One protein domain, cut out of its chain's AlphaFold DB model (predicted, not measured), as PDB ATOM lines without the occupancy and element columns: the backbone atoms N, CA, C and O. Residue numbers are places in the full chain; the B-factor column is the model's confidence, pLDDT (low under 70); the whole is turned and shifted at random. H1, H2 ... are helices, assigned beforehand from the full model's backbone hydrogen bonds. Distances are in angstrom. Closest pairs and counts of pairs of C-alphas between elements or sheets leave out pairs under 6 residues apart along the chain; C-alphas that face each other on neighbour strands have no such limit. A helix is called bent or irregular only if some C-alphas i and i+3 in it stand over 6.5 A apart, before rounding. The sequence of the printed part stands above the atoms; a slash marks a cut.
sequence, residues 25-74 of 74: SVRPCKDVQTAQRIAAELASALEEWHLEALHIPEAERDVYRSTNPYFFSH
ATOM      1  N   SER A  25     -33.641 -46.630  10.944       72.81
ATOM      2  CA  SER A  25     -32.796 -47.716  10.422       72.81
ATOM      3  C   SER A  25     -32.639 -47.693   8.890       72.81
ATOM      4  O   SER A  25     -31.637 -48.170   8.366       72.81
ATOM      5  N   VAL A  26     -33.605 -47.105   8.173       72.88
ATOM      6  CA  VAL A  26     -33.669 -47.037   6.703       72.88
ATOM      7  C   VAL A  26     -33.376 -45.624   6.182       72.88
ATOM      8  O   VAL A  26     -32.752 -45.472   5.131       72.88
ATOM      9  N   ARG A  27     -33.824 -44.572   6.885       72.62
ATOM     10  CA  ARG A  27     -33.605 -43.155   6.523       72.62
ATOM     11  C   ARG A  27     -33.154 -42.327   7.735       72.62
ATOM     12  O   ARG A  27     -33.935 -41.550   8.283       72.62
ATOM     13  N   PRO A  28     -31.880 -42.441   8.137       69.69
ATOM     14  CA  PRO A  28     -31.425 -41.977   9.445       69.69
ATOM     15  C   PRO A  28     -31.602 -40.472   9.680       69.69
ATOM     16  O   PRO A  28     -32.135 -40.080  10.707       69.69
ATOM     17  N   CYS A  29     -31.243 -39.600   8.735       72.88
ATOM     18  CA  CYS A  29     -31.123 -38.169   9.053       72.88
ATOM     19  C   CYS A  29     -32.462 -37.478   9.414       72.88
ATOM     20  O   CYS A  29     -32.545 -36.760  10.407       72.88
ATOM     21  N   LYS A  30     -33.540 -37.724   8.653       79.88
ATOM     22  CA  LYS A  30     -34.838 -37.050   8.874       79.88
ATOM     23  C   LYS A  30     -35.657 -37.699   9.994       79.88
ATOM     24  O   LYS A  30     -36.295 -36.998  10.782       79.88
ATOM     25  N   ASP A  31     -35.657 -39.029  10.059       85.38
ATOM     26  CA  ASP A  31     -36.429 -39.759  11.067       85.38
ATOM     27  C   ASP A  31     -35.786 -39.649  12.462       85.38
ATOM     28  O   ASP A  31     -36.527 -39.579  13.438       85.38
ATOM     29  N   VAL A  32     -34.453 -39.519  12.579       86.75
ATOM     30  CA  VAL A  32     -33.778 -39.242  13.867       86.75
ATOM     31  C   VAL A  32     -34.119 -37.849  14.393       86.75
ATOM     32  O   VAL A  32     -34.516 -37.733  15.549       86.75
ATOM     33  N   GLN A  33     -34.057 -36.804  13.559       87.94
ATOM     34  CA  GLN A  33     -34.463 -35.453  13.980       87.94
ATOM     35  C   GLN A  33     -35.928 -35.417  14.428       87.94
ATOM     36  O   GLN A  33     -36.272 -34.778  15.420       87.94
ATOM     37  N   THR A  34     -36.797 -36.141  13.716       90.25
ATOM     38  CA  THR A  34     -38.217 -36.232  14.070       90.25
ATOM     39  C   THR A  34     -38.415 -36.990  15.381       90.25
ATOM     40  O   THR A  34     -39.123 -36.499  16.254       90.25
ATOM     41  N   ALA A  35     -37.764 -38.147  15.543       91.75
ATOM     42  CA  ALA A  35     -37.802 -38.928  16.776       91.75
ATOM     43  C   ALA A  35     -37.330 -38.090  17.964       91.75
ATOM     44  O   ALA A  35     -37.962 -38.069  19.014       91.75
ATOM     45  N   GLN A  36     -36.255 -37.335  17.784       91.44
ATOM     46  CA  GLN A  36     -35.723 -36.509  18.843       91.44
ATOM     47  C   GLN A  36     -36.643 -35.350  19.227       91.44
ATOM     48  O   GLN A  36     -36.842 -35.109  20.415       91.44
ATOM     49  N   ARG A  37     -37.246 -34.670  18.246       92.75
ATOM     50  CA  ARG A  37     -38.261 -33.644  18.513       92.75
ATOM     51  C   ARG A  37     -39.425 -34.222  19.322       92.75
ATOM     52  O   ARG A  37     -39.799 -33.636  20.330       92.75
ATOM     53  N   ILE A  38     -39.947 -35.386  18.921       94.19
ATOM     54  CA  ILE A  38     -41.048 -36.055  19.634       94.19
ATOM     55  C   ILE A  38     -40.612 -36.441  21.055       94.19
ATOM     56  O   ILE A  38     -41.358 -36.223  22.003       94.19
ATOM     57  N   ALA A  39     -39.393 -36.959  21.236       94.38
ATOM     58  CA  ALA A  39     -38.856 -37.280  22.559       94.38
ATOM     59  C   ALA A  39     -38.734 -36.035  23.457       94.38
ATOM     60  O   ALA A  39     -39.062 -36.103  24.641       94.38
ATOM     61  N   ALA A  40     -38.315 -34.896  22.894       94.44
ATOM     62  CA  ALA A  40     -38.254 -33.629  23.614       94.44
ATOM     63  C   ALA A  40     -39.651 -33.150  24.034       94.44
ATOM     64  O   ALA A  40     -39.858 -32.818  25.200       94.44
ATOM     65  N   GLU A  41     -40.617 -33.157  23.116       94.25
ATOM     66  CA  GLU A  41     -42.004 -32.760  23.387       94.25
ATOM     67  C   GLU A  41     -42.642 -33.651  24.470       94.25
ATOM     68  O   GLU A  41     -43.166 -33.133  25.461       94.25
ATOM     69  N   LEU A  42     -42.488 -34.975  24.351       95.00
ATOM     70  CA  LEU A  42     -42.959 -35.958  25.332       95.00
ATOM     71  C   LEU A  42     -42.355 -35.736  26.718       95.00
ATOM     72  O   LEU A  42     -43.089 -35.733  27.706       95.00
ATOM     73  N   ALA A  43     -41.033 -35.554  26.807       94.50
ATOM     74  CA  ALA A  43     -40.344 -35.356  28.080       94.50
ATOM     75  C   ALA A  43     -40.844 -34.093  28.797       94.50
ATOM     76  O   ALA A  43     -41.187 -34.160  29.978       94.50
ATOM     77  N   SER A  44     -40.984 -32.980  28.070       93.38
ATOM     78  CA  SER A  44     -41.536 -31.733  28.614       93.38
ATOM     79  C   SER A  44     -42.992 -31.901  29.068       93.38
ATOM     80  O   SER A  44     -43.368 -31.437  30.142       93.38
ATOM     81  N   ALA A  45     -43.826 -32.597  28.287       93.44
ATOM     82  CA  ALA A  45     -45.231 -32.828  28.633       93.44
ATOM     83  C   ALA A  45     -45.406 -33.731  29.870       93.44
ATOM     84  O   ALA A  45     -46.351 -33.538  30.647       93.44
ATOM     85  N   LEU A  46     -44.511 -34.710  30.046       93.38
ATOM     86  CA  LEU A  46     -44.444 -35.596  31.210       93.38
ATOM     87  C   LEU A  46     -43.982 -34.855  32.462       93.38
ATOM     88  O   LEU A  46     -44.612 -35.008  33.506       93.38
ATOM     89  N   GLU A  47     -42.932 -34.042  32.358       94.38
ATOM     90  CA  GLU A  47     -42.449 -33.219  33.468       94.38
ATOM     91  C   GLU A  47     -43.530 -32.233  33.924       94.38
ATOM     92  O   GLU A  47     -43.866 -32.186  35.105       94.38
ATOM     93  N   GLU A  48     -44.181 -31.536  32.991       92.88
ATOM     94  CA  GLU A  48     -45.286 -30.627  33.308       92.88
ATOM     95  C   GLU A  48     -46.444 -31.356  34.007       92.88
ATOM     96  O   GLU A  48     -47.025 -30.859  34.974       92.88
ATOM     97  N   TRP A  49     -46.772 -32.570  33.553       93.06
ATOM     98  CA  TRP A  49     -47.789 -33.385  34.215       93.06
ATOM     99  C   TRP A  49     -47.354 -33.830  35.615       93.06
ATOM    100  O   TRP A  49     -48.177 -33.852  36.530       93.06
ATOM    101  N   HIS A  50     -46.077 -34.163  35.799       93.44
ATOM    102  CA  HIS A  50     -45.523 -34.549  37.091       93.44
ATOM    103  C   HIS A  50     -45.599 -33.396  38.100       93.44
ATOM    104  O   HIS A  50     -46.076 -33.596  39.215       93.44
ATOM    105  N   LEU A  51     -45.227 -32.180  37.695       94.19
ATOM    106  CA  LEU A  51     -45.317 -30.982  38.536       94.19
ATOM    107  C   LEU A  51     -46.771 -30.631  38.890       94.19
ATOM    108  O   LEU A  51     -47.057 -30.258  40.030       94.19
ATOM    109  N   GLU A  52     -47.707 -30.805  37.949       92.81
ATOM    110  CA  GLU A  52     -49.145 -30.683  38.225       92.81
ATOM    111  C   GLU A  52     -49.616 -31.735  39.242       92.81
ATOM    112  O   GLU A  52     -50.364 -31.405  40.162       92.81
ATOM    113  N   ALA A  53     -49.164 -32.987  39.111       91.56
ATOM    114  CA  ALA A  53     -49.512 -34.076  40.025       91.56
ATOM    115  C   ALA A  53     -48.931 -33.884  41.436       91.56
ATOM    116  O   ALA A  53     -49.541 -34.315  42.410       91.56
ATOM    117  N   LEU A  54     -47.786 -33.204  41.549       94.00
ATOM    118  CA  LEU A  54     -47.204 -32.761  42.819       94.00
ATOM    119  C   LEU A  54     -47.875 -31.499  43.388       94.00
ATOM    120  O   LEU A  54     -47.475 -31.026  44.448       94.00
ATOM    121  N   HIS A  55     -48.890 -30.955  42.707       93.81
ATOM    122  CA  HIS A  55     -49.591 -29.726  43.082       93.81
ATOM    123  C   HIS A  55     -48.682 -28.495  43.210       93.81
ATOM    124  O   HIS A  55     -49.010 -27.553  43.929       93.81
ATOM    125  N   ILE A  56     -47.564 -28.469  42.477       93.19
ATOM    126  CA  ILE A  56     -46.651 -27.324  42.470       93.19
ATOM    127  C   ILE A  56     -47.307 -26.178  41.678       93.19
ATOM    128  O   ILE A  56     -47.716 -26.397  40.524       93.19
ATOM    129  N   PRO A  57     -47.435 -24.966  42.253       93.50
ATOM    130  CA  PRO A  57     -47.976 -23.803  41.553       93.50
ATOM    131  C   PRO A  57     -47.151 -23.454  40.314       93.50
ATOM    132  O   PRO A  57     -45.927 -23.511  40.354       93.50
ATOM    133  N   GLU A  58     -47.800 -23.034  39.223       91.06
ATOM    134  CA  GLU A  58     -47.117 -22.701  37.958       91.06
ATOM    135  C   GLU A  58     -45.974 -21.691  38.128       91.06
ATOM    136  O   GLU A  58     -44.927 -21.850  37.506       91.06
ATOM    137  N   ALA A  59     -46.136 -20.711  39.023       92.00
ATOM    138  CA  ALA A  59     -45.123 -19.696  39.312       92.00
ATOM    139  C   ALA A  59     -43.830 -20.258  39.940       92.00
ATOM    140  O   ALA A  59     -42.794 -19.604  39.884       92.00
ATOM    141  N   GLU A  60     -43.884 -21.453  40.532       92.75
ATOM    142  CA  GLU A  60     -42.758 -22.093  41.227       92.75
ATOM    143  C   GLU A  60     -42.134 -23.233  40.407       92.75
ATOM    144  O   GLU A  60     -41.049 -23.714  40.732       92.75
ATOM    145  N   ARG A  61     -42.791 -23.662  39.319       91.19
ATOM    146  CA  ARG A  61     -42.389 -24.838  38.526       91.19
ATOM    147  C   ARG A  61     -41.010 -24.709  37.899       91.19
ATOM    148  O   ARG A  61     -40.320 -25.715  37.786       91.19
ATOM    149  N   ASP A  62     -40.592 -23.498  37.536       90.00
ATOM    150  CA  ASP A  62     -39.297 -23.263  36.887       90.00
ATOM    151  C   ASP A  62     -38.106 -23.733  37.735       90.00
ATOM    152  O   ASP A  62     -37.116 -24.200  37.182       90.00
ATOM    153  N   VAL A  63     -38.217 -23.705  39.068       91.38
ATOM    154  CA  VAL A  63     -37.162 -24.188  39.981       91.38
ATOM    155  C   VAL A  63     -36.997 -25.711  39.917       91.38
ATOM    156  O   VAL A  63     -35.923 -26.237  40.205       91.38
ATOM    157  N   TYR A  64     -38.055 -26.422  39.531       88.75
ATOM    158  CA  TYR A  64     -38.097 -27.883  39.478       88.75
ATOM    159  C   TYR A  64     -37.899 -28.443  38.070       88.75
ATOM    160  O   TYR A  64     -37.755 -29.656  37.923       88.75
ATOM    161  N   ARG A  65     -37.895 -27.587  37.040       89.81
ATOM    162  CA  ARG A  65     -37.688 -28.009  35.655       89.81
ATOM    163  C   ARG A  65     -36.242 -28.414  35.429       89.81
ATOM    164  O   ARG A  65     -35.302 -27.677  35.729       89.81
ATOM    165  N   SER A  66     -36.071 -29.591  34.852       88.38
ATOM    166  CA  SER A  66     -34.784 -30.084  34.394       88.38
ATOM    167  C   SER A  66     -34.506 -29.628  32.962       88.38
ATOM    168  O   SER A  66     -35.405 -29.354  32.165       88.38
ATOM    169  N   THR A  67     -33.227 -29.525  32.601       90.19
ATOM    170  CA  THR A  67     -32.860 -29.295  31.203       90.19
ATOM    171  C   THR A  67     -33.243 -30.518  30.379       90.19
ATOM    172  O   THR A  67     -32.733 -31.610  30.617       90.19
ATOM    173  N   ASN A  68     -34.110 -30.333  29.385       91.12
ATOM    174  CA  ASN A  68     -34.537 -31.424  28.522       91.12
ATOM    175  C   ASN A  68     -33.381 -31.852  27.591       91.12
ATOM    176  O   ASN A  68     -32.981 -31.084  26.706       91.12
ATOM    177  N   PRO A  69     -32.841 -33.075  27.760       87.94
ATOM    178  CA  PRO A  69     -31.640 -33.516  27.054       87.94
ATOM    179  C   PRO A  69     -31.877 -33.696  25.551       87.94
ATOM    180  O   PRO A  69     -30.935 -33.660  24.765       87.94
ATOM    181  N   TYR A  70     -33.131 -33.853  25.127       88.50
ATOM    182  CA  TYR A  70     -33.484 -34.078  23.732       88.50
ATOM    183  C   TYR A  70     -33.572 -32.780  22.918       88.50
ATOM    184  O   TYR A  70     -33.653 -32.860  21.697       88.50
ATOM    185  N   PHE A  71     -33.503 -31.591  23.532       81.00
ATOM    186  CA  PHE A  71     -33.351 -30.337  22.774       81.00
ATOM    187  C   PHE A  71     -31.913 -30.084  22.305       81.00
ATOM    188  O   PHE A  71     -31.708 -29.298  21.384       81.00
ATOM    189  N   PHE A  72     -30.931 -30.769  22.894       64.94
ATOM    190  CA  PHE A  72     -29.511 -30.605  22.593       64.94
ATOM    191  C   PHE A  72     -28.943 -31.861  21.918       64.94
ATOM    192  O   PHE A  72     -28.048 -32.505  22.460       64.94
ATOM    193  N   SER A  73     -29.443 -32.239  20.736       54.78
ATOM    194  CA  SER A  73     -28.563 -33.002  19.836       54.78
ATOM    195  C   SER A  73     -27.733 -32.046  19.019       54.78
ATOM    196  O   SER A  73     -28.247 -31.133  18.374       54.78
ATOM    197  N   HIS A  74     -26.436 -32.300  19.065       49.00
ATOM    198  CA  HIS A  74     -25.477 -31.840  18.080       49.00
ATOM    199  C   HIS A  74     -25.659 -32.570  16.747       49.00
ATOM    200  O   HIS A  74     -26.026 -33.769  16.775       49.00
TER     201      HIS A  74
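What this domain is: This is residues 25 to 74 of the 74 residues of an uncharacterized protein of Pseudomonas sp. 9Ag (UniProt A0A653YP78). What shape? A long helix, H1, makes a rod, and past short H2 residues 64 to 74 fold back alongside it. Which parts? The 50 printed residues hold two named helices, H1 then H2, and no named strand: all helix. The whole is loose, with radius of gyration of the C-alphas 14.0 A, spanning 44 by 19 by 11 A.

How they stand to each other: How do H1 and H2 stand to each other? H1, residues 28 to 53, and H2, residues 58 to 63, are close but not clearly touching: their closest C-alphas, Leu 51 and Arg 61, are 6.8 A apart. They run opposite ways at a steep tilt of 62 degrees. Which backbone pairs? In H1 every O i to N i+4 pair is within hydrogen-bond range; in H2 0 of 2 are, and 2 of 3 O i to N i+3 pairs.

Where its parts are: Where is H1? It runs 36.4 A from C-alpha 28 at (-31.425, -41.977, 9.445). And H2? Irregular, with C-alphas 59 and 62 7.2 A apart, it ends at C-alpha 63, (-37.162, -24.188, 39.981).

The domain as a whole: How large? The farthest C-alphas, Val 26 and Pro 57, are 44.3 A apart. How sure? The printed part has no cut; pLDDT is under 70 at residue 28 and residues 72 to 74.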